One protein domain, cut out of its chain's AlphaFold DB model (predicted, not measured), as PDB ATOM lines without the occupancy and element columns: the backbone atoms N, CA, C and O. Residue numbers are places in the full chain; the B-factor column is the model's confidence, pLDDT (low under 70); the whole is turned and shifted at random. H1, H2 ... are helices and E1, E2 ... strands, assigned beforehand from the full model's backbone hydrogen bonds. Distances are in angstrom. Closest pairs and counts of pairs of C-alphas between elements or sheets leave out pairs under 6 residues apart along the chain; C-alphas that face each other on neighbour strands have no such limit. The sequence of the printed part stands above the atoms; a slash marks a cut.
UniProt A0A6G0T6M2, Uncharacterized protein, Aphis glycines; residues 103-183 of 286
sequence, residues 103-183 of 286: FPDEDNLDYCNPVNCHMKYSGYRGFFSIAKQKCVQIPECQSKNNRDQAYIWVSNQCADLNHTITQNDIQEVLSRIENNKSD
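AT A GLANCE: This is residues 103 to 183 of the 286 residues of an uncharacterized protein of Aphis glycines (UniProt A0A6G0T6M2). Two small strand hairpins, E1 with E2 and E3 with E4, follow one another in a thin, strung-out model, with the short helix H1 beside the first hairpin and the helix H2 sticking out at the far end. The turn of the second hairpin, residues 153 to 156, points toward E1. The printed part has 81 residues, in the order H1, E1, E2, E3, E4, H2; both two-stranded sheets, E1 - E2 and E3 - E4, are antiparallel, and the class is mixed, helices and strands, with under half of the residues in named elements. It is only just loose, close to extended, with a radius of gyration of the C-alphas of 17.3 A and spans of 48 by 38 by 21 A.

HOW THE PARTS SIT: In residues 103 to 116, which hold no named element, residues 106 to 107 pair antiparallel with 113 to 114. H1, residues 117 to 120, comes closest to E1, residues 125 to 129, at the C-alphas of His 118 and Gly 126, 4.6 A apart. E1 and E2, residues 134 to 137, form an antiparallel hairpin at 137 degrees, with N 129 and O 134 within hydrogen-bond range at 2.9 A. E3, residues 149 to 152, and E4, residues 157 to 160, form another at 144 degrees, with N 152 and O 157 at 2.8 A. E2 and E3 are apart. In H2, residues 167 to 178, every O i to N i+4 pair is within hydrogen-bond range; H1 is too short for such a pair.

IN THESE COORDINATES: H1 begins at C-alpha 117, (81.025, -29.079, -48.887). E1 is 10.4 A long. H2, 15.9 A long, ends at C-alpha 178, (111.539, -23.247, -31.515).

THE WHOLE: The printed part has no cut. The two farthest C-alphas, of Asn 108 and Gln 167, are 48.4 A apart. The link from E2 to E3 is long, with 11 residues. Residues 164 to 183 stand free. The mean pLDDT of the printed part is 80.2; residues 143 to 147, 153 to 154, 176 to 177 and 179 to 183 are under 70.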
ATOM      1  N   PHE A 103      69.085 -23.802 -43.357       92.06
ATOM      2  CA  PHE A 103      69.899 -23.592 -44.542       92.06
ATOM      3  C   PHE A 103      70.150 -24.889 -45.335       92.06
ATOM      4  O   PHE A 103      70.172 -25.984 -44.772       92.06
ATOM      5  N   PRO A 104      70.325 -24.804 -46.672       91.62
ATOM      6  CA  PRO A 104      70.371 -25.981 -47.552       91.62
ATOM      7  C   PRO A 104      71.607 -26.866 -47.352       91.62
ATOM      8  O   PRO A 104      71.595 -28.042 -47.718       91.62
ATOM      9  N   ASP A 105      72.674 -26.303 -46.787       92.69
ATOM     10  CA  ASP A 105      73.951 -26.975 -46.546       92.69
ATOM     11  C   ASP A 105      74.212 -27.255 -45.070       92.69
ATOM     12  O   ASP A 105      75.353 -27.425 -44.652       92.69
ATOM     13  N   GLU A 106      73.137 -27.350 -44.298       90.19
ATOM     14  CA  GLU A 106      73.137 -27.887 -42.947       90.19
ATOM     15  C   GLU A 106      72.676 -29.348 -42.951       90.19
ATOM     16  O   GLU A 106      71.885 -29.789 -43.789       90.19
ATOM     17  N   ASP A 107      73.204 -30.120 -42.010       87.44
ATOM     18  CA  ASP A 107      72.976 -31.550 -41.925       87.44
ATOM     19  C   ASP A 107      71.866 -31.893 -40.922       87.44
ATOM     20  O   ASP A 107      72.060 -31.871 -39.705       87.44
ATOM     21  N   ASN A 108      70.693 -32.280 -41.428       87.12
ATOM     22  CA  ASN A 108      69.557 -32.675 -40.589       87.12
ATOM     23  C   ASN A 108      69.824 -33.909 -39.717       87.12
ATOM     24  O   ASN A 108      69.078 -34.138 -38.763       87.12
ATOM     25  N   LEU A 109      70.825 -34.724 -40.061       83.56
ATOM     26  CA  LEU A 109      71.209 -35.905 -39.289       83.56
ATOM     27  C   LEU A 109      72.309 -35.602 -38.264       83.56
ATOM     28  O   LEU A 109      72.652 -36.476 -37.477       83.56
ATOM     29  N   ASP A 110      72.820 -34.371 -38.248       81.19
ATOM     30  CA  ASP A 110      73.873 -33.917 -37.344       81.19
ATOM     31  C   ASP A 110      73.576 -32.500 -36.836       81.19
ATOM     32  O   ASP A 110      74.318 -31.549 -37.072       81.19
ATOM     33  N   TYR A 111      72.429 -32.360 -36.169       82.88
ATOM     34  CA  TYR A 111      72.034 -31.149 -35.441       82.88
ATOM     35  C   TYR A 111      72.142 -29.838 -36.238       82.88
ATOM     36  O   TYR A 111      72.352 -28.776 -35.657       82.88
ATOM     37  N   CYS A 112      71.966 -29.902 -37.559       85.88
ATOM     38  CA  CYS A 112      72.087 -28.762 -38.461       85.88
ATOM     39  C   CYS A 112      73.470 -28.106 -38.486       85.88
ATOM     40  O   CYS A 112      73.594 -26.935 -38.827       85.88
ATOM     41  N   ASN A 113      74.527 -28.861 -38.195       83.25
ATOM     42  CA  ASN A 113      75.875 -28.388 -38.475       83.25
ATOM     43  C   ASN A 113      76.110 -28.282 -39.991       83.25
ATOM     44  O   ASN A 113      75.533 -29.059 -40.762       83.25
ATOM     45  N   PRO A 114      76.995 -27.370 -40.437       87.50
ATOM     46  CA  PRO A 114      77.418 -27.302 -41.825       87.50
ATOM     47  C   PRO A 114      77.918 -28.651 -42.353       87.50
ATOM     48  O   PRO A 114      78.744 -29.320 -41.730       87.50
ATOM     49  N   VAL A 115      77.446 -29.032 -43.536       86.06
ATOM     50  CA  VAL A 115      77.929 -30.219 -44.244       86.06
ATOM     51  C   VAL A 115      79.382 -30.050 -44.678       86.06
ATOM     52  O   VAL A 115      79.880 -28.945 -44.908       86.06
ATOM     53  N   ASN A 116      80.056 -31.172 -44.914       85.19
ATOM     54  CA  ASN A 116      81.310 -31.143 -45.651       85.19
ATOM     55  C   ASN A 116      81.039 -30.804 -47.128       85.19
ATOM     56  O   ASN A 116      80.629 -31.678 -47.896       85.19
ATOM     57  N   CYS A 117      81.286 -29.553 -47.526       87.38
ATOM     58  CA  CYS A 117      81.025 -29.079 -48.887       87.38
ATOM     59  C   CYS A 117      81.771 -29.883 -49.952       87.38
ATOM     60  O   CYS A 117      81.161 -30.273 -50.947       87.38
ATOM     61  N   HIS A 118      83.051 -30.194 -49.723       84.75
ATOM     62  CA  HIS A 118      83.861 -30.951 -50.674       84.75
ATOM     63  C   HIS A 118      83.258 -32.336 -50.946       84.75
ATOM     64  O   HIS A 118      83.133 -32.742 -52.097       84.75
ATOM     65  N   MET A 119      82.819 -33.043 -49.903       84.81
ATOM     66  CA  MET A 119      82.187 -34.357 -50.046       84.81
ATOM     67  C   MET A 119      80.760 -34.265 -50.604       84.81
ATOM     68  O   MET A 119      80.379 -35.057 -51.467       84.81
ATOM     69  N   LYS A 120      79.955 -33.299 -50.139       90.19
ATOM     70  CA  LYS A 120      78.576 -33.107 -50.615       90.19
ATOM     71  C   LYS A 120      78.549 -32.751 -52.098       90.19
ATOM     72  O   LYS A 120      77.759 -33.320 -52.846       90.19
ATOM     73  N   TYR A 121      79.443 -31.882 -52.543       91.75
ATOM     74  CA  TYR A 121      79.474 -31.367 -53.909       91.75
ATOM     75  C   TYR A 121      80.636 -31.911 -54.732       91.75
ATOM     76  O   TYR A 121      81.065 -31.248 -55.669       91.75
ATOM     77  N   SER A 122      81.166 -33.090 -54.395       88.12
ATOM     78  CA  SER A 122      82.200 -33.785 -55.183       88.12
ATOM     79  C   SER A 122      83.384 -32.886 -55.591       88.12
ATOM     80  O   SER A 122      83.915 -33.008 -56.690       88.12
ATOM     81  N   GLY A 123      83.759 -31.931 -54.737       85.44
ATOM     82  CA  GLY A 123      84.837 -30.973 -54.979       85.44
ATOM     83  C   GLY A 123      84.504 -29.748 -55.839       85.44
ATOM     84  O   GLY A 123      85.378 -28.912 -56.008       85.44
ATOM     85  N   TYR A 124      83.278 -29.569 -56.332       89.62
ATOM     86  CA  TYR A 124      82.881 -28.364 -57.086       89.62
ATOM     87  C   TYR A 124      82.584 -27.167 -56.172       89.62
ATOM     88  O   TYR A 124      82.749 -26.003 -56.552       89.62
ATOM     89  N   ARG A 125      82.179 -27.456 -54.932       91.19
ATOM     90  CA  ARG A 125      82.022 -26.485 -53.846       91.19
ATOM     91  C   ARG A 125      82.886 -26.931 -52.683       91.19
ATOM     92  O   ARG A 125      82.748 -28.052 -52.206       91.19
ATOM     93  N   GLY A 126      83.808 -26.076 -52.264       84.69
ATOM     94  CA  GLY A 126      84.852 -26.460 -51.312       84.69
ATOM     95  C   GLY A 126      84.624 -25.950 -49.897       84.69
ATOM     96  O   GLY A 126      85.183 -26.510 -48.962       84.69
ATOM     97  N   PHE A 127      83.811 -24.909 -49.735       86.06
ATOM     98  CA  PHE A 127      83.789 -24.108 -48.517       86.06
ATOM     99  C   PHE A 127      82.368 -23.716 -48.125       86.06
ATOM    100  O   PHE A 127      81.588 -23.290 -48.979       86.06
ATOM    101  N   PHE A 128      82.045 -23.830 -46.836       87.56
ATOM    102  CA  PHE A 128      80.779 -23.351 -46.290       87.56
ATOM    103  C   PHE A 128      80.922 -21.885 -45.887       87.56
ATOM    104  O   PHE A 128      81.644 -21.552 -44.950       87.56
ATOM    105  N   SER A 129      80.223 -20.996 -46.587       86.81
ATOM    106  CA  SER A 129      80.249 -19.568 -46.291       86.81
ATOM    107  C   SER A 129      79.197 -19.226 -45.245       86.81
ATOM    108  O   SER A 129      78.009 -19.265 -45.546       86.81
ATOM    109  N   ILE A 130      79.631 -18.789 -44.061       84.81
ATOM    110  CA  ILE A 130      78.739 -18.302 -42.991       84.81
ATOM    111  C   ILE A 130      77.903 -17.112 -43.484       84.81
ATOM    112  O   ILE A 130      76.701 -17.047 -43.262       84.81
ATOM    113  N   ALA A 131      78.514 -16.187 -44.229       87.25
ATOM    114  CA  ALA A 131      77.813 -15.016 -44.756       87.25
ATOM    115  C   ALA A 131      76.683 -15.379 -45.736       87.25
ATOM    116  O   ALA A 131      75.668 -14.688 -45.789       87.25
ATOM    117  N   LYS A 132      76.858 -16.447 -46.527       89.00
ATOM    118  CA  LYS A 132      75.840 -16.923 -47.479       89.00
ATOM    119  C   LYS A 132      74.982 -18.061 -46.928       89.00
ATOM    120  O   LYS A 132      74.018 -18.430 -47.592       89.00
ATOM    121  N   GLN A 133      75.345 -18.600 -45.766       92.06
ATOM    122  CA  GLN A 133      74.750 -19.778 -45.138       92.06
ATOM    123  C   GLN A 133      74.632 -20.970 -46.100       92.06
ATOM    124  O   GLN A 133      73.606 -21.640 -46.175       92.06
ATOM    125  N   LYS A 134      75.672 -21.187 -46.914       93.88
ATOM    126  CA  LYS A 134      75.726 -22.298 -47.873       93.88
ATOM    127  C   LYS A 134      77.133 -22.595 -48.369       93.88
ATOM    128  O   LYS A 134      78.028 -21.746 -48.298       93.88
ATOM    129  N   CYS A 135      77.303 -23.777 -48.941       92.00
ATOM    130  CA  CYS A 135      78.480 -24.168 -49.689       92.00
ATOM    131  C   CYS A 135      78.611 -23.328 -50.961       92.00
ATOM    132  O   CYS A 135      77.678 -23.192 -51.759       92.00
ATOM    133  N   VAL A 136      79.798 -22.767 -51.167       91.62
ATOM    134  CA  VAL A 136      80.101 -21.891 -52.302       91.62
ATOM    135  C   VAL A 136      81.045 -22.561 -53.288       91.62
ATOM    136  O   VAL A 136      81.859 -23.412 -52.924       91.62
ATOM    137  N   GLN A 137      80.922 -22.153 -54.549       91.69
ATOM    138  CA  GLN A 137      81.777 -22.615 -55.632       91.69
ATOM    139  C   GLN A 137      83.245 -22.266 -55.368       91.69
ATOM    140  O   GLN A 137      83.559 -21.181 -54.861       91.69
ATOM    141  N   ILE A 138      84.121 -23.198 -55.738       88.81
ATOM    142  CA  ILE A 138      85.565 -22.986 -55.711       88.81
ATOM    143  C   ILE A 138      85.926 -21.946 -56.786       88.81
ATOM    144  O   ILE A 138      85.535 -22.118 -57.943       88.81
ATOM    145  N   PRO A 139      86.645 -20.862 -56.444       88.56
ATOM    146  CA  PRO A 139      87.102 -19.894 -57.430       88.56
ATOM    147  C   PRO A 139      88.114 -20.523 -58.394       88.56
ATOM    148  O   PRO A 139      88.975 -21.309 -57.999       88.56
ATOM    149  N   GLU A 140      88.061 -20.126 -59.664       86.50
ATOM    150  CA  GLU A 140      89.092 -20.513 -60.626       86.50
ATOM    151  C   GLU A 140      90.408 -19.782 -60.327       86.50
ATOM    152  O   GLU A 140      90.529 -18.570 -60.532       86.50
ATOM    153  N   CYS A 141      91.422 -20.528 -59.894       84.69
ATOM    154  CA  CYS A 141      92.778 -20.009 -59.731       84.69
ATOM    155  C   CYS A 141      93.486 -19.980 -61.089       84.69
ATOM    156  O   CYS A 141      94.221 -20.895 -61.456       84.69
ATOM    157  N   GLN A 142      93.197 -18.949 -61.886       72.38
ATOM    158  CA  GLN A 142      93.818 -18.775 -63.194       72.38
ATOM    159  C   GLN A 142      95.134 -18.003 -63.103       72.38
ATOM    160  O   GLN A 142      95.175 -16.817 -62.770       72.38
ATOM    161  N   SER A 143      96.194 -18.646 -63.584       65.19
ATOM    162  CA  SER A 143      97.486 -18.028 -63.860       65.19
ATOM    163  C   SER A 143      97.419 -17.117 -65.094       65.19
ATOM    164  O   SER A 143      97.989 -17.404 -66.143       65.19
ATOM    165  N   LYS A 144      96.709 -15.985 -65.019       60.97
ATOM    166  CA  LYS A 144      96.626 -15.045 -66.159       60.97
ATOM    167  C   LYS A 144      97.988 -14.456 -66.568       60.97
ATOM    168  O   LYS A 144      98.084 -13.871 -67.638       60.97
ATOM    169  N   ASN A 145      99.028 -14.629 -65.744       63.03
ATOM    170  CA  ASN A 145     100.354 -14.030 -65.909       63.03
ATOM    171  C   ASN A 145     101.527 -15.007 -65.640       63.03
ATOM    172  O   ASN A 145     102.568 -14.549 -65.176       63.03
ATOM    173  N   ASN A 146     101.387 -16.327 -65.852       58.72
ATOM    174  CA  ASN A 146     102.393 -17.329 -65.422       58.72
ATOM    175  C   ASN A 146     102.747 -17.220 -63.922       58.72
ATOM    176  O   ASN A 146     103.893 -17.411 -63.513       58.72
ATOM    177  N   ARG A 147     101.764 -16.836 -63.103       66.12
ATOM    178  CA  ARG A 147     101.858 -16.928 -61.649       66.12
ATOM    179  C   ARG A 147     101.291 -18.242 -61.177       66.12
ATOM    180  O   ARG A 147     100.120 -18.510 -61.449       66.12
ATOM    181  N   ASP A 148     102.107 -19.055 -60.534       78.19
ATOM    182  CA  ASP A 148     101.623 -20.288 -59.946       78.19
ATOM    183  C   ASP A 148     100.651 -19.887 -58.838       78.19
ATOM    184  O   ASP A 148     100.993 -19.122 -57.941       78.19
ATOM    185  N   GLN A 149      99.394 -20.302 -58.954       84.81
ATOM    186  CA  GLN A 149      98.373 -20.036 -57.949       84.81
ATOM    187  C   GLN A 149      97.848 -21.359 -57.421       84.81
ATOM    188  O   GLN A 149      97.591 -22.281 -58.195       84.81
ATOM    189  N   ALA A 150      97.652 -21.437 -56.110       82.94
ATOM    190  CA  ALA A 150      97.016 -22.574 -55.464       82.94
ATOM    191  C   ALA A 150      95.708 -22.150 -54.809       82.94
ATOM    192  O   ALA A 150      95.600 -21.070 -54.233       82.94
ATOM    193  N   TYR A 151      94.716 -23.030 -54.874       82.25
ATOM    194  CA  TYR A 151      93.485 -22.867 -54.120       82.25
ATOM    195  C   TYR A 151      93.714 -23.229 -52.648       82.25
ATOM    196  O   TYR A 151      94.141 -24.339 -52.330       82.25
ATOM    197  N   ILE A 152      93.392 -22.298 -51.753       77.44
ATOM    198  CA  ILE A 152      93.342 -22.504 -50.309       77.44
ATOM    199  C   ILE A 152      91.894 -22.802 -49.924       77.44
ATOM    200  O   ILE A 152      91.025 -21.928 -49.947       77.44
ATOM    201  N   TRP A 153      91.643 -24.055 -49.544       69.69
ATOM    202  CA  TRP A 153      90.300 -24.552 -49.226       69.69
ATOM    203  C   TRP A 153      89.681 -23.900 -47.990       69.69
ATOM    204  O   TRP A 153      88.477 -23.663 -47.957       69.69
ATOM    205  N   VAL A 154      90.526 -23.580 -47.014       66.50
ATOM    206  CA  VAL A 154      90.176 -22.975 -45.729       66.50
ATOM    207  C   VAL A 154      89.460 -21.636 -45.887       66.50
ATOM    208  O   VAL A 154      88.480 -21.373 -45.202       66.50
ATOM    209  N   SER A 155      89.948 -20.788 -46.787       71.94
ATOM    210  CA  SER A 155      89.453 -19.422 -46.969       71.94
ATOM    211  C   SER A 155      88.631 -19.257 -48.246       71.94
ATOM    212  O   SER A 155      88.113 -18.173 -48.513       71.94
ATOM    213  N   ASN A 156      88.508 -20.323 -49.044       81.94
ATOM    214  CA  ASN A 156      87.946 -20.302 -50.391       81.94
ATOM    215  C   ASN A 156      88.604 -19.243 -51.295       81.94
ATOM    216  O   ASN A 156      87.916 -18.496 -51.996       81.94
ATOM    217  N   GLN A 157      89.934 -19.140 -51.250       84.38
ATOM    218  CA  GLN A 157      90.702 -18.129 -51.983       84.38
ATOM    219  C   GLN A 157      91.847 -18.753 -52.772       84.38
ATOM    220  O   GLN A 157      92.337 -19.830 -52.448       84.38
ATOM    221  N   CYS A 158      92.296 -18.051 -53.808       84.88
ATOM    222  CA  CYS A 158      93.513 -18.398 -54.527       84.88
ATOM    223  C   CYS A 158      94.694 -17.644 -53.916       84.88
ATOM    224  O   CYS A 158      94.654 -16.417 -53.817       84.88
ATOM    225  N   ALA A 159      95.744 -18.366 -53.543       83.19
ATOM    226  CA  ALA A 159      97.012 -17.799 -53.114       83.19
ATOM    227  C   ALA A 159      98.023 -17.792 -54.258       83.19
ATOM    228  O   ALA A 159      98.081 -18.728 -55.055       83.19
ATOM    229  N   ASP A 160      98.813 -16.723 -54.327       82.25
ATOM    230  CA  ASP A 160      99.923 -16.570 -55.269       82.25
ATOM    231  C   ASP A 160     101.165 -17.272 -54.697       82.25
ATOM    232  O   ASP A 160     101.639 -16.917 -53.620       82.25
ATOM    233  N   LEU A 161     101.666 -18.281 -55.407       78.50
ATOM    234  CA  LEU A 161     102.856 -19.056 -55.047       78.50
ATOM    235  C   LEU A 161     104.148 -18.425 -55.577       78.50
ATOM    236  O   LEU A 161     105.234 -18.888 -55.242       78.50
ATOM    237  N   ASN A 162     104.062 -17.356 -56.376       74.69
ATOM    238  CA  ASN A 162     105.246 -16.648 -56.864       74.69
ATOM    239  C   ASN A 162     105.843 -15.689 -55.821       74.69
ATOM    240  O   ASN A 162     106.755 -14.916 -56.137       74.69
ATOM    241  N   HIS A 163     105.338 -15.696 -54.586       71.25
ATOM    242  CA  HIS A 163     105.973 -14.972 -53.495       71.25
ATOM    243  C   HIS A 163     107.353 -15.595 -53.230       71.25
ATOM    244  O   HIS A 163     107.516 -16.805 -53.097       71.25
ATOM    245  N   THR A 164     108.392 -14.761 -53.224       73.12
ATOM    246  CA  THR A 164     109.728 -15.233 -52.850       73.12
ATOM    247  C   THR A 164     109.743 -15.433 -51.346       73.12
ATOM    248  O   THR A 164     109.505 -14.470 -50.619       73.12
ATOM    249  N   ILE A 165     110.057 -16.650 -50.894       77.88
ATOM    250  CA  ILE A 165     110.261 -16.945 -49.474       77.88
ATOM    251  C   ILE A 165     111.346 -16.004 -48.944       77.88
ATOM    252  O   ILE A 165     112.500 -16.042 -49.381       77.88
ATOM    253  N   THR A 166     110.960 -15.123 -48.030       82.19
ATOM    254  CA  THR A 166     111.843 -14.128 -47.430       82.19
ATOM    255  C   THR A 166     112.525 -14.684 -46.184       82.19
ATOM    256  O   THR A 166     112.072 -15.651 -45.572       82.19
ATOM    257  N   GLN A 167     113.610 -14.035 -45.750       82.56
ATOM    258  CA  GLN A 167     114.238 -14.368 -44.470       82.56
ATOM    259  C   GLN A 167     113.251 -14.220 -43.304       82.56
ATOM    260  O   GLN A 167     113.346 -14.980 -42.348       82.56
ATOM    261  N   ASN A 168     112.293 -13.290 -43.386       81.25
ATOM    262  CA  ASN A 168     111.257 -13.146 -42.366       81.25
ATOM    263  C   ASN A 168     110.341 -14.368 -42.327       81.25
ATOM    264  O   ASN A 168     110.078 -14.849 -41.237       81.25
ATOM    265  N   ASP A 169     109.947 -14.917 -43.480       76.44
ATOM    266  CA  ASP A 169     109.129 -16.136 -43.540       76.44
ATOM    267  C   ASP A 169     109.876 -17.322 -42.906       76.44
ATOM    268  O   ASP A 169     109.306 -18.093 -42.135       76.44
ATOM    269  N   ILE A 170     111.185 -17.439 -43.169       82.69
ATOM    270  CA  ILE A 170     112.045 -18.473 -42.569       82.69
ATOM    271  C   ILE A 170     112.162 -18.266 -41.057       82.69
ATOM    272  O   ILE A 170     112.012 -19.217 -40.298       82.69
ATOM    273  N   GLN A 171     112.438 -17.040 -40.606       82.62
ATOM    274  CA  GLN A 171     112.545 -16.722 -39.180       82.62
ATOM    275  C   GLN A 171     111.214 -16.914 -38.463       82.62
ATOM    276  O   GLN A 171     111.198 -17.376 -37.328       82.62
ATOM    277  N   GLU A 172     110.100 -16.627 -39.125       77.88
ATOM    278  CA  GLU A 172     108.775 -16.890 -38.596       77.88
ATOM    279  C   GLU A 172     108.579 -18.395 -38.410       77.88
ATOM    280  O   GLU A 172     108.316 -18.823 -37.292       77.88
ATOM    281  N   VAL A 173     108.823 -19.214 -39.439       76.75
ATOM    282  CA  VAL A 173     108.733 -20.682 -39.343       76.75
ATOM    283  C   VAL A 173     109.679 -21.253 -38.282       76.75
ATOM    284  O   VAL A 173     109.258 -22.076 -37.471       76.75
ATOM    285  N   LEU A 174     110.932 -20.801 -38.225       78.81
ATOM    286  CA  LEU A 174     111.889 -21.246 -37.207       78.81
ATOM    287  C   LEU A 174     111.442 -20.836 -35.803       78.81
ATOM    288  O   LEU A 174     111.437 -21.668 -34.902       78.81
ATOM    289  N   SER A 175     110.966 -19.602 -35.628       73.94
ATOM    290  CA  SER A 175     110.415 -19.150 -34.350       73.94
ATOM    291  C   SER A 175     109.156 -19.930 -33.946       73.94
ATOM    292  O   SER A 175     108.909 -20.095 -32.753       73.94
ATOM    293  N   ARG A 176     108.369 -20.440 -34.908       65.81
ATOM    294  CA  ARG A 176     107.216 -21.321 -34.649       65.81
ATOM    295  C   ARG A 176     107.678 -22.676 -34.107       65.81
ATOM    296  O   ARG A 176     107.155 -23.118 -33.087       65.81
ATOM    297  N   ILE A 177     108.691 -23.276 -34.739       69.00
ATOM    298  CA  ILE A 177     109.278 -24.565 -34.336       69.00
ATOM    299  C   ILE A 177     109.942 -24.450 -32.957       69.00
ATOM    300  O   ILE A 177     109.690 -25.266 -32.075       69.00
ATOM    301  N   GLU A 178     110.765 -23.423 -32.748       74.12
ATOM    302  CA  GLU A 178     111.539 -23.247 -31.515       74.12
ATOM    303  C   GLU A 178     110.662 -22.949 -30.295       74.12
ATOM    304  O   GLU A 178     110.979 -23.381 -29.187       74.12
ATOM    305  N   ASN A 179     109.544 -22.242 -30.481       67.06
ATOM    306  CA  ASN A 179     108.650 -21.893 -29.377       67.06
ATOM    307  C   ASN A 179     107.586 -22.958 -29.077       67.06
ATOM    308  O   ASN A 179     106.738 -22.704 -28.221       67.06
ATOM    309  N   ASN A 180     107.597 -24.117 -29.753       57.69
ATOM    310  CA  ASN A 180     106.574 -25.162 -29.596       57.69
ATOM    311  C   ASN A 180     105.141 -24.593 -29.666       57.69
ATOM    312  O   ASN A 180     104.226 -25.080 -28.998       57.69
ATOM    313  N   LYS A 181     104.946 -23.514 -30.436       48.75
ATOM    314  CA  LYS A 181     103.612 -22.958 -30.631       48.75
ATOM    315  C   LYS A 181     102.873 -23.943 -31.516       48.75
ATOM    316  O   LYS A 181     103.219 -24.079 -32.687       48.75
ATOM    317  N   SER A 182     101.896 -24.642 -30.943       50.50
ATOM    318  CA  SER A 182     100.945 -25.418 -31.727       50.50
ATOM    319  C   SER A 182     100.297 -24.487 -32.755       50.50
ATOM    320  O   SER A 182     100.056 -23.303 -32.484       50.50
ATOM    321  N   ASP A 183      99.994 -25.022 -33.936       51.75
ATOM    322  CA  ASP A 183      99.278 -24.322 -35.013       51.75
ATOM    323  C   ASP A 183      97.919 -23.725 -34.559       51.75
ATOM    324  O   ASP A 183      97.270 -22.989 -35.299       51.75
TER     325      ASP A 183